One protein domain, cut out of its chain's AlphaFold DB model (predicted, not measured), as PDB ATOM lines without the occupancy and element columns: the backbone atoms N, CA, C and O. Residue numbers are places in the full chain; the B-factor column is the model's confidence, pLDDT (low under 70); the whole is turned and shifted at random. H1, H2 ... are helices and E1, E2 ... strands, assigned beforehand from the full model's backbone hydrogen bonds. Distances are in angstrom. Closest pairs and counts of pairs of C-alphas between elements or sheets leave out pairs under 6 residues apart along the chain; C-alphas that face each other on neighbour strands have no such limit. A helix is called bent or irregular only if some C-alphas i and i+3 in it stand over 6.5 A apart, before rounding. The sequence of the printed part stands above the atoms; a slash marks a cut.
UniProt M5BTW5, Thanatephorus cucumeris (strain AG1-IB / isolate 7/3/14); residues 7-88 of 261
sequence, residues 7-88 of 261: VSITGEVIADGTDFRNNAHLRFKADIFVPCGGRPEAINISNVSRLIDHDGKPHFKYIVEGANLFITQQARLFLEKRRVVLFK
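What this domain is: This is residues 7 to 88 of the 261 residues of a protein of Thanatephorus cucumeris (strain AG1-IB / isolate 7/3/14) (UniProt M5BTW5). A small wall of three parallel strands, E1, E2 and E3, has helix H3 over one face, along the strands, while H2 and the long loop of residues 34 to 47 fill in over that same side and the other face is bare. H1 leads away from this body to the first printed residues, of which 9 to 14 stick out free. The printed part has 82 residues, with three named helices and three named strands in the order H1, E1, H2, E2, H3, E3; the sheet's order is E1, E2, E3. The class is mixed, helices and strands, but under half of the residues are in named elements. The whole is compact, with a radius of gyration of the C-alphas of 12.6 A and spans of 35 by 30 by 22 A.

Where its parts are: In the sheet, E1 is residues 30 to 33, E2 is residues 60 to 64 and 10.4 A long, and E3 is residues 85 to 87, its last C-alpha at (51.643, 26.069, 8.165). H3, residues 73 to 80, is 10.6 A long and begins with C-alpha 73 at (50.350, 19.772, 17.768). H2 is residues 48 to 51. H1, residues 17 to 26, runs 14.6 A from C-alpha 17 at (44.493, 44.382, 29.038); it is irregular, with C-alphas 22 and 25 lying 7.8 A apart.

How they stand to each other: E2 is the inner strand, and E1 and E3 are edge strands. E1 and E2 are parallel at 20 degrees, with N 33 and O 62 within hydrogen-bond range at 2.9 A. E2 and E3 are parallel at 15 degrees, with N 85 and O 61 within range at 2.9 A. H3 is on the sheet at a height over the sheet of 10.1 A; it lies over E3, and its line stands at 7 degrees to E3 on the local plane, along the strands. The closest C-alphas of H3 and E3, those of Glu 80 and Leu 86, are 6.7 A apart. E1, H2, E2 and E2, H3, E3 are strand-helix-strand units, two parallel neighbour strands with a helix between them along the chain, each with a right-handed crossover. H2 is not on the sheet; it only just touches H3, with 3 pairs of C-alphas within 8 A, the closest being Val 48 and Ala 75 at 5.9 A. H1 is not on the sheet; it is close to H2 but not clearly touching, the closest C-alphas being those of Leu 26 and Leu 51, 6.0 A apart. H1 and H3 are apart. Each O i to N i+4 pair of H3 is within hydrogen-bond range, 4 of 6 are in H1, and H2 is too short for such a pair.

The domain as a whole: The two C-alphas farthest apart, those of Val 7 and Lys 81, are 35.4 A from each other. The printed part has no cut. The link from E1 to H2, 14 residues, is long; those from H1 to E1 and from H3 to E3 are tight. Mean pLDDT of the printed part is 93.6, and residue 7 alone is under 70.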
ATOM      1  N   VAL A   7      39.680  50.824  25.395       63.53
ATOM      2  CA  VAL A   7      38.495  50.488  24.596       63.53
ATOM      3  C   VAL A   7      38.951  49.606  23.436       63.53
ATOM      4  O   VAL A   7      39.908  49.943  22.738       63.53
ATOM      5  N   SER A   8      38.311  48.452  23.253       72.94
ATOM      6  CA  SER A   8      38.617  47.549  22.141       72.94
ATOM      7  C   SER A   8      38.176  48.146  20.796       72.94
ATOM      8  O   SER A   8      37.383  49.085  20.735       72.94
ATOM      9  N   ILE A   9      38.601  47.534  19.686       71.94
ATOM     10  CA  ILE A   9      38.129  47.906  18.338       71.94
ATOM     11  C   ILE A   9      36.610  47.709  18.149       71.94
ATOM     12  O   ILE A   9      36.034  48.224  17.197       71.94
ATOM     13  N   THR A  10      35.957  46.975  19.057       74.25
ATOM     14  CA  THR A  10      34.504  46.748  19.087       74.25
ATOM     15  C   THR A  10      33.778  47.652  20.089       74.25
ATOM     16  O   THR A  10      32.584  47.470  20.305       74.25
ATOM     17  N   GLY A  11      34.473  48.608  20.719       78.38
ATOM     18  CA  GLY A  11      33.892  49.531  21.700       78.38
ATOM     19  C   GLY A  11      33.750  48.959  23.117       78.38
ATOM     20  O   GLY A  11      33.162  49.605  23.980       78.38
ATOM     21  N   GLU A  12      34.274  47.759  23.377       84.50
ATOM     22  CA  GLU A  12      34.190  47.109  24.688       84.50
ATOM     23  C   GLU A  12      35.191  47.727  25.667       84.50
ATOM     24  O   GLU A  12      36.357  47.938  25.326       84.50
ATOM     25  N   VAL A  13      34.751  47.978  26.901       86.25
ATOM     26  CA  VAL A  13      35.634  48.418  27.986       86.25
ATOM     27  C   VAL A  13      36.437  47.221  28.487       86.25
ATOM     28  O   VAL A  13      35.882  46.284  29.061       86.25
ATOM     29  N   ILE A  14      37.754  47.251  28.285       87.62
ATOM     30  CA  ILE A  14      38.650  46.174  28.700       87.62
ATOM     31  C   ILE A  14      39.063  46.395  30.157       87.62
ATOM     32  O   ILE A  14      39.814  47.321  30.465       87.62
ATOM     33  N   ALA A  15      38.591  45.517  31.046       87.81
ATOM     34  CA  ALA A  15      38.936  45.548  32.469       87.81
ATOM     35  C   ALA A  15      40.380  45.084  32.749       87.81
ATOM     36  O   ALA A  15      41.034  45.629  33.635       87.81
ATOM     37  N   ASP A  16      40.885  44.110  31.982       89.88
ATOM     38  CA  ASP A  16      42.265  43.615  32.059       89.88
ATOM     39  C   ASP A  16      42.867  43.481  30.652       89.88
ATOM     40  O   ASP A  16      42.522  42.589  29.871       89.88
ATOM     41  N   GLY A  17      43.793  44.385  30.323       88.94
ATOM     42  CA  GLY A  17      44.493  44.382  29.038       88.94
ATOM     43  C   GLY A  17      45.387  43.156  28.831       88.94
ATOM     44  O   GLY A  17      45.588  42.731  27.693       88.94
ATOM     45  N   THR A  18      45.898  42.553  29.906       89.50
ATOM     46  CA  THR A  18      46.729  41.345  29.835       89.50
ATOM     47  C   THR A  18      45.888  40.136  29.467       89.50
ATOM     48  O   THR A  18      46.272  39.392  28.560       89.50
ATOM     49  N   ASP A  19      44.746  39.946  30.130       89.88
ATOM     50  CA  ASP A  19      43.813  38.872  29.786       89.88
ATOM     51  C   ASP A  19      43.281  39.034  28.357       89.88
ATOM     52  O   ASP A  19      43.334  38.089  27.562       89.88
ATOM     53  N   PHE A  20      42.881  40.257  27.991       90.00
ATOM     54  CA  PHE A  20      42.430  40.571  26.639       90.00
ATOM     55  C   PHE A  20      43.490  40.220  25.596       90.00
ATOM     56  O   PHE A  20      43.200  39.480  24.658       90.00
ATOM     57  N   ARG A  21      44.733  40.688  25.776       89.06
ATOM     58  CA  ARG A  21      45.854  40.382  24.875       89.06
ATOM     59  C   ARG A  21      46.087  38.875  24.765       89.06
ATOM     60  O   ARG A  21      46.269  38.373  23.662       89.06
ATOM     61  N   ASN A  22      46.091  38.161  25.890       91.31
ATOM     62  CA  ASN A  22      46.385  36.727  25.923       91.31
ATOM     63  C   ASN A  22      45.271  35.866  25.311       91.31
ATOM     64  O   ASN A  22      45.536  34.716  24.983       91.31
ATOM     65  N   ASN A  23      44.052  36.393  25.166       92.06
ATOM     66  CA  ASN A  23      42.909  35.669  24.608       92.06
ATOM     67  C   ASN A  23      42.385  36.270  23.295       92.06
ATOM     68  O   ASN A  23      41.401  35.768  22.752       92.06
ATOM     69  N   ALA A  24      43.006  37.332  22.778       91.81
ATOM     70  CA  ALA A  24      42.530  38.067  21.607       91.81
ATOM     71  C   ALA A  24      42.304  37.148  20.395       91.81
ATOM     72  O   ALA A  24      41.265  37.224  19.739       91.81
ATOM     73  N   HIS A  25      43.219  36.210  20.145       94.12
ATOM     74  CA  HIS A  25      43.125  35.244  19.044       94.12
ATOM     75  C   HIS A  25      41.911  34.310  19.131       94.12
ATOM     76  O   HIS A  25      41.496  33.774  18.112       94.12
ATOM     77  N   LEU A  26      41.318  34.134  20.316       95.19
ATOM     78  CA  LEU A  26      40.102  33.336  20.520       95.19
ATOM     79  C   LEU A  26      38.812  34.152  20.340       95.19
ATOM     80  O   LEU A  26      37.722  33.588  20.406       95.19
ATOM     81  N   ARG A  27      38.920  35.475  20.171       90.69
ATOM     82  CA  ARG A  27      37.779  36.407  20.111       90.69
ATOM     83  C   ARG A  27      37.479  36.885  18.695       90.69
ATOM     84  O   ARG A  27      36.329  37.175  18.384       90.69
ATOM     85  N   PHE A  28      38.500  36.982  17.848       90.44
ATOM     86  CA  PHE A  28      38.374  37.552  16.507       90.44
ATOM     87  C   PHE A  28      38.231  36.485  15.417       90.44
ATOM     88  O   PHE A  28      38.621  35.330  15.590       90.44
ATOM     89  N   LYS A  29      37.668  36.905  14.279       92.94
ATOM     90  CA  LYS A  29      37.557  36.127  13.040       92.94
ATOM     91  C   LYS A  29      38.261  36.884  11.916       92.94
ATOM     92  O   LYS A  29      38.162  38.107  11.856       92.94
ATOM     93  N   ALA A  30      38.949  36.166  11.036       95.31
ATOM     94  CA  ALA A  30      39.638  36.726   9.873       95.31
ATOM     95  C   ALA A  30      39.856  35.633   8.818       95.31
ATOM     96  O   ALA A  30      39.792  34.449   9.127       95.31
ATOM     97  N   ASP A  31      40.160  35.990   7.572       96.62
ATOM     98  CA  ASP A  31      40.507  34.967   6.576       96.62
ATOM     99  C   ASP A  31      41.861  34.307   6.877       96.62
ATOM    100  O   ASP A  31      42.004  33.088   6.735       96.62
ATOM    101  N   ILE A  32      42.834  35.101   7.332       97.81
ATOM    102  CA  ILE A  32      44.206  34.674   7.610       97.81
ATOM    103  C   ILE A  32      44.582  35.095   9.027       97.81
ATOM    104  O   ILE A  32      44.383  36.246   9.414       97.81
ATOM    105  N   PHE A  33      45.168  34.169   9.781       97.69
ATOM    106  CA  PHE A  33      45.754  34.434  11.085       97.69
ATOM    107  C   PHE A  33      47.251  34.122  11.073       97.69
ATOM    108  O   PHE A  33      47.669  33.018  10.729       97.69
ATOM    109  N   VAL A  34      48.059  35.110  11.456       97.31
ATOM    110  CA  VAL A  34      49.520  34.997  11.510       97.31
ATOM    111  C   VAL A  34      49.975  35.352  12.928       97.31
ATOM    112  O   VAL A  34      50.216  36.526  13.215       97.31
ATOM    113  N   PRO A  35      50.021  34.390  13.870       95.75
ATOM    114  CA  PRO A  35      50.550  34.672  15.196       95.75
ATOM    115  C   PRO A  35      52.056  34.926  15.097       95.75
ATOM    116  O   PRO A  35      52.801  34.017  14.750       95.75
ATOM    117  N   CYS A  36      52.503  36.146  15.414       94.00
ATOM    118  CA  CYS A  36      53.917  36.565  15.385       94.00
ATOM    119  C   CYS A  36      54.494  36.859  16.784       94.00
ATOM    120  O   CYS A  36      55.542  37.480  16.921       94.00
ATOM    121  N   GLY A  37      53.793  36.445  17.836       89.75
ATOM    122  CA  GLY A  37      54.241  36.520  19.220       89.75
ATOM    123  C   GLY A  37      53.199  35.900  20.145       89.75
ATOM    124  O   GLY A  37      52.247  35.272  19.686       89.75
ATOM    125  N   GLY A  38      53.356  36.109  21.449       88.38
ATOM    126  CA  GLY A  38      52.453  35.570  22.465       88.38
ATOM    127  C   GLY A  38      53.080  34.434  23.267       88.38
ATOM    128  O   GLY A  38      54.272  34.159  23.159       88.38
ATOM    129  N   ARG A  39      52.278  33.821  24.138       92.38
ATOM    130  CA  ARG A  39      52.741  32.722  24.990       92.38
ATOM    131  C   ARG A  39      52.799  31.421  24.181       92.38
ATOM    132  O   ARG A  39      51.927  31.219  23.333       92.38
ATOM    133  N   PRO A  40      53.761  30.528  24.465       95.12
ATOM    134  CA  PRO A  40      53.683  29.155  23.989       95.12
ATOM    135  C   PRO A  40      52.333  28.538  24.360       95.12
ATOM    136  O   PRO A  40      51.763  28.850  25.407       95.12
ATOM    137  N   GLU A  41      51.822  27.680  23.483       96.88
ATOM    138  CA  GLU A  41      50.579  26.930  23.668       96.88
ATOM    139  C   GLU A  41      49.333  27.802  23.898       96.88
ATOM    140  O   GLU A  41      48.338  27.354  24.480       96.88
ATOM    141  N   ALA A  42      49.359  29.049  23.413       97.50
ATOM    142  CA  ALA A  42      48.226  29.969  23.456       97.50
ATOM    143  C   ALA A  42      46.973  29.389  22.777       97.50
ATOM    144  O   ALA A  42      45.847  29.693  23.189       97.50
ATOM    145  N   ILE A  43      47.149  28.529  21.770       98.12
ATOM    146  CA  ILE A  43      46.096  27.649  21.259       98.12
ATOM    147  C   ILE A  43      46.489  26.203  21.557       98.12
ATOM    148  O   ILE A  43      47.503  25.698  21.084       98.12
ATOM    149  N   ASN A  44      45.653  25.510  22.318       98.06
ATOM    150  CA  ASN A  44      45.874  24.127  22.708       98.06
ATOM    151  C   ASN A  44      44.550  23.352  22.721       98.06
ATOM    152  O   ASN A  44      43.482  23.899  22.441       98.06
ATOM    153  N   ILE A  45      44.597  22.056  23.031       97.44
ATOM    154  CA  ILE A  45      43.413  21.192  22.930       97.44
ATOM    155  C   ILE A  45      42.260  21.629  23.850       97.44
ATOM    156  O   ILE A  45      41.103  21.391  23.515       97.44
ATOM    157  N   SER A  46      42.554  22.311  24.964       97.69
ATOM    158  CA  SER A  46      41.532  22.783  25.908       97.69
ATOM    159  C   SER A  46      40.741  23.991  25.395       97.69
ATOM    160  O   SER A  46      39.619  24.212  25.846       97.69
ATOM    161  N   ASN A  47      41.293  24.768  24.452       97.69
ATOM    162  CA  ASN A  47      40.682  26.018  23.991       97.69
ATOM    163  C   ASN A  47      40.445  26.099  22.474       97.69
ATOM    164  O   ASN A  47      39.687  26.964  22.040       97.69
ATOM    165  N   VAL A  48      41.022  25.201  21.666       98.06
ATOM    166  CA  VAL A  48      40.943  25.244  20.194       98.06
ATOM    167  C   VAL A  48      39.510  25.162  19.660       98.06
ATOM    168  O   VAL A  48      39.210  25.718  18.607       98.06
ATOM    169  N   SER A  49      38.590  24.537  20.399       97.06
ATOM    170  CA  SER A  49      37.166  24.499  20.046       97.06
ATOM    171  C   SER A  49      36.531  25.890  19.981       97.06
ATOM    172  O   SER A  49      35.610  26.083  19.196       97.06
ATOM    173  N   ARG A  50      37.057  26.879  20.721       97.44
ATOM    174  CA  ARG A  50      36.600  28.281  20.681       97.44
ATOM    175  C   ARG A  50      36.884  28.974  19.348       97.44
ATOM    176  O   ARG A  50      36.352  30.050  19.106       97.44
ATOM    177  N   LEU A  51      37.733  28.383  18.506       97.56
ATOM    178  CA  LEU A  51      38.023  28.871  17.157       97.56
ATOM    179  C   LEU A  51      37.055  28.325  16.109       97.56
ATOM    180  O   LEU A  51      37.252  28.567  14.919       97.56
ATOM    181  N   ILE A  52      36.048  27.562  16.526       97.12
ATOM    182  CA  ILE A  52      35.012  27.007  15.668       97.12
ATOM    183  C   ILE A  52      33.692  27.643  16.086       97.12
ATOM    184  O   ILE A  52      33.358  27.656  17.271       97.12
ATOM    185  N   ASP A  53      32.948  28.184  15.127       93.94
ATOM    186  CA  ASP A  53      31.631  28.737  15.418       93.94
ATOM    187  C   ASP A  53      30.545  27.653  15.512       93.94
ATOM    188  O   ASP A  53      30.801  26.457  15.366       93.94
ATOM    189  N   HIS A  54      29.317  28.083  15.808       93.31
ATOM    190  CA  HIS A  54      28.174  27.193  16.018       93.31
ATOM    191  C   HIS A  54      27.803  26.369  14.775       93.31
ATOM    192  O   HIS A  54      27.261  25.277  14.926       93.31
ATOM    193  N   ASP A  55      28.152  26.845  13.575       92.88
ATOM    194  CA  ASP A  55      27.941  26.142  12.305       92.88
ATOM    195  C   ASP A  55      29.087  25.168  11.978       92.88
ATOM    196  O   ASP A  55      29.104  24.526  10.926       92.88
ATOM    197  N   GLY A  56      30.088  25.058  12.859       92.94
ATOM    198  CA  GLY A  56      31.271  24.234  12.636       92.94
ATOM    199  C   GLY A  56      32.322  24.889  11.736       92.94
ATOM    200  O   GLY A  56      33.296  24.228  11.362       92.94
ATOM    201  N   LYS A  57      32.165  26.173  11.385       95.38
ATOM    202  CA  LYS A  57      33.099  26.896  10.523       95.38
ATOM    203  C   LYS A  57      34.260  27.455  11.356       95.38
ATOM    204  O   LYS A  57      34.045  28.055  12.410       95.38
ATOM    205  N   PRO A  58      35.515  27.282  10.904       97.44
ATOM    206  CA  PRO A  58      36.651  27.845  11.614       97.44
ATOM    207  C   PRO A  58      36.673  29.374  11.491       97.44
ATOM    208  O   PRO A  58      36.354  29.938  10.442       97.44
ATOM    209  N   HIS A  59      37.111  30.044  12.556       96.81
ATOM    210  CA  HIS A  59      37.311  31.495  12.605       96.81
ATOM    211  C   HIS A  59      38.367  31.980  11.610       96.81
ATOM    212  O   HIS A  59      38.301  33.135  11.191       96.81
ATOM    213  N   PHE A  60      39.308  31.101  11.248       97.94
ATOM    214  CA  PHE A  60      40.408  31.357  10.324       97.94
ATOM    215  C   PHE A  60      40.445  30.283   9.240       97.94
ATOM    216  O   PHE A  60      40.389  29.092   9.547       97.94
ATOM    217  N   LYS A  61      40.564  30.690   7.972       97.88
ATOM    218  CA  LYS A  61      40.736  29.745   6.854       97.88
ATOM    219  C   LYS A  61      42.197  29.329   6.707       97.88
ATOM    220  O   LYS A  61      42.475  28.164   6.425       97.88
ATOM    221  N   TYR A  62      43.106  30.278   6.922       98.38
ATOM    222  CA  TYR A  62      44.548  30.084   6.840       98.38
ATOM    223  C   TYR A  62      45.216  30.465   8.153       98.38
ATOM    224  O   TYR A  62      44.890  31.496   8.745       98.38
ATOM    225  N   ILE A  63      46.175  29.651   8.581       98.38
ATOM    226  CA  ILE A  63      47.027  29.934   9.732       98.38
ATOM    227  C   ILE A  63      48.486  29.755   9.317       98.38
ATOM    228  O   ILE A  63      48.862  28.699   8.810       98.38
ATOM    229  N   VAL A  64      49.305  30.780   9.536       97.94
ATOM    230  CA  VAL A  64      50.753  30.745   9.283       97.94
ATOM    231  C   VAL A  64      51.459  31.092  10.585       97.94
ATOM    232  O   VAL A  64      51.457  32.247  11.002       97.94
ATOM    233  N   GLU A  65      52.007  30.095  11.276       97.00
ATOM    234  CA  GLU A  65      52.561  30.298  12.616       97.00
ATOM    235  C   GLU A  65      53.945  30.962  12.574       97.00
ATOM    236  O   GLU A  65      54.965  30.296  12.479       97.00
ATOM    237  N   GLY A  66      54.004  32.291  12.664       95.06
ATOM    238  CA  GLY A  66      55.279  33.011  12.782       95.06
ATOM    239  C   GLY A  66      55.944  32.842  14.156       95.06
ATOM    240  O   GLY A  66      57.166  32.862  14.274       95.06
ATOM    241  N   ALA A  67      55.146  32.661  15.207       94.31
ATOM    242  CA  ALA A  67      55.597  32.486  16.578       94.31
ATOM    243  C   ALA A  67      55.929  31.027  16.884       94.31
ATOM    244  O   ALA A  67      55.162  30.117  16.571       94.31
ATOM    245  N   ASN A  68      57.048  30.823  17.574       93.31
ATOM    246  CA  ASN A  68      57.465  29.506  18.023       93.31
ATOM    247  C   ASN A  68      56.480  28.941  19.063       93.31
ATOM    248  O   ASN A  68      56.185  29.592  20.068       93.31
ATOM    249  N   LEU A  69      56.004  27.720  18.825       94.44
ATOM    250  CA  LEU A  69      55.147  26.918  19.698       94.44
ATOM    251  C   LEU A  69      53.812  27.576  20.084       94.44
ATOM    252  O   LEU A  69      53.250  27.246  21.127       94.44
ATOM    253  N   PHE A  70      53.276  28.493  19.272       97.62
ATOM    254  CA  PHE A  70      52.020  29.185  19.593       97.62
ATOM    255  C   PHE A  70      50.808  28.236  19.630       97.62
ATOM    256  O   PHE A  70      49.943  28.369  20.500       97.62
ATOM    257  N   ILE A  71      50.751  27.267  18.709       98.31
ATOM    258  CA  ILE A  71      49.691  26.251  18.636       98.31
ATOM    259  C   ILE A  71      50.268  24.876  18.984       98.31
ATOM    260  O   ILE A  71      51.264  24.445  18.410       98.31
ATOM    261  N   THR A  72      49.641  24.127  19.892       98.25
ATOM    262  CA  THR A  72      50.089  22.751  20.176       98.25
ATOM    263  C   THR A  72      49.782  21.809  19.012       98.25
ATOM    264  O   THR A  72      48.836  22.014  18.251       98.25
ATOM    265  N   GLN A  73      50.536  20.713  18.880       97.81
ATOM    266  CA  GLN A  73      50.350  19.772  17.768       97.81
ATOM    267  C   GLN A  73      48.921  19.208  17.697       97.81
ATOM    268  O   GLN A  73      48.337  19.151  16.617       97.81
ATOM    269  N   GLN A  74      48.313  18.872  18.840       98.25
ATOM    270  CA  GLN A  74      46.929  18.383  18.879       98.25
ATOM    271  C   GLN A  74      45.925  19.436  18.388       98.25
ATOM    272  O   GLN A  74      44.986  19.102  17.663       98.25
ATOM    273  N   ALA A  75      46.142  20.712  18.720       98.44
ATOM    274  CA  ALA A  75      45.309  21.799  18.222       98.44
ATOM    275  C   ALA A  75      45.478  22.016  16.710       98.44
ATOM    276  O   ALA A  75      44.479  22.189  16.013       98.44
ATOM    277  N   ARG A  76      46.701  21.912  16.167       98.44
ATOM    278  CA  ARG A  76      46.931  21.969  14.710       98.44
ATOM    279  C   ARG A  76      46.162  20.872  13.974       98.44
ATOM    280  O   ARG A  76      45.412  21.160  13.044       98.44
ATOM    281  N   LEU A  77      46.265  19.628  14.446       98.38
ATOM    282  CA  LEU A  77      45.539  18.489  13.871       98.38
ATOM    283  C   LEU A  77      44.016  18.666  13.962       98.38
ATOM    284  O   LEU A  77      43.290  18.310  13.034       98.38
ATOM    285  N   PHE A  78      43.520  19.227  15.068       98.38
ATOM    286  CA  PHE A  78      42.103  19.545  15.236       98.38
ATOM    287  C   PHE A  78      41.604  20.571  14.203       98.38
ATOM    288  O   PHE A  78      40.497  20.410  13.675       98.38
ATOM    289  N   LEU A  79      42.406  21.602  13.920       98.25
ATOM    290  CA  LEU A  79      42.098  22.661  12.954       98.25
ATOM    291  C   LEU A  79      42.169  22.140  11.511       98.25
ATOM    292  O   LEU A  79      41.241  22.357  10.734       98.25
ATOM    293  N   GLU A  80      43.205  21.375  11.161       97.88
ATOM    294  CA  GLU A  80      43.347  20.803   9.815       97.88
ATOM    295  C   GLU A  80      42.223  19.809   9.473       97.88
ATOM    296  O   GLU A  80      41.708  19.825   8.354       97.88
ATOM    297  N   LYS A  81      41.740  19.015  10.445       96.56
ATOM    298  CA  LYS A  81      40.541  18.162  10.271       96.56
ATOM    299  C   LYS A  81      39.288  18.958   9.888       96.56
ATOM    300  O   LYS A  81      38.367  18.407   9.293       96.56
ATOM    301  N   ARG A  82      39.256  20.255  10.206       96.56
ATOM    302  CA  ARG A  82      38.190  21.207   9.852       96.56
ATOM    303  C   ARG A  82      38.557  22.075   8.650       96.56
ATOM    304  O   ARG A  82      37.988  23.144   8.460       96.56
ATOM    305  N   ARG A  83      39.474  21.584   7.810       95.62
ATOM    306  CA  ARG A  83      39.895  22.188   6.538       95.62
ATOM    307  C   ARG A  83      40.596  23.542   6.677       95.62
ATOM    308  O   ARG A  83      40.708  24.262   5.688       95.62
ATOM    309  N   VAL A  84      41.101  23.875   7.866       98.00
ATOM    310  CA  VAL A  84      42.013  25.013   8.030       98.00
ATOM    311  C   VAL A  84      43.331  24.677   7.338       98.00
ATOM    312  O   VAL A  84      43.906  23.615   7.573       98.00
ATOM    313  N   VAL A  85      43.819  25.576   6.486       98.00
ATOM    314  CA  VAL A  85      45.145  25.448   5.875       98.00
ATOM    315  C   VAL A  85      46.163  26.020   6.849       98.00
ATOM    316  O   VAL A  85      46.230  27.233   7.041       98.00
ATOM    317  N   LEU A  86      46.936  25.140   7.480       98.25
ATOM    318  CA  LEU A  86      47.879  25.511   8.525       98.25
ATOM    319  C   LEU A  86      49.320  25.219   8.098       98.25
ATOM    320  O   LEU A  86      49.633  24.108   7.667       98.25
ATOM    321  N   PHE A  87      50.193  26.215   8.257       97.94
ATOM    322  CA  PHE A  87      51.643  26.069   8.165       97.94
ATOM    323  C   PHE A  87      52.253  26.192   9.558       97.94
ATOM    324  O   PHE A  87      52.152  27.237  10.205       97.94
ATOM    325  N   LYS A  88      52.857  25.084  10.000       96.75
ATOM    326  CA  LYS A  88      53.505  24.945  11.302       96.75
ATOM    327  C   LYS A  88      54.679  25.925  11.429       96.75
ATOM    328  O   LYS A  88      55.364  26.222  10.449       96.75
TER     329      LYS A  88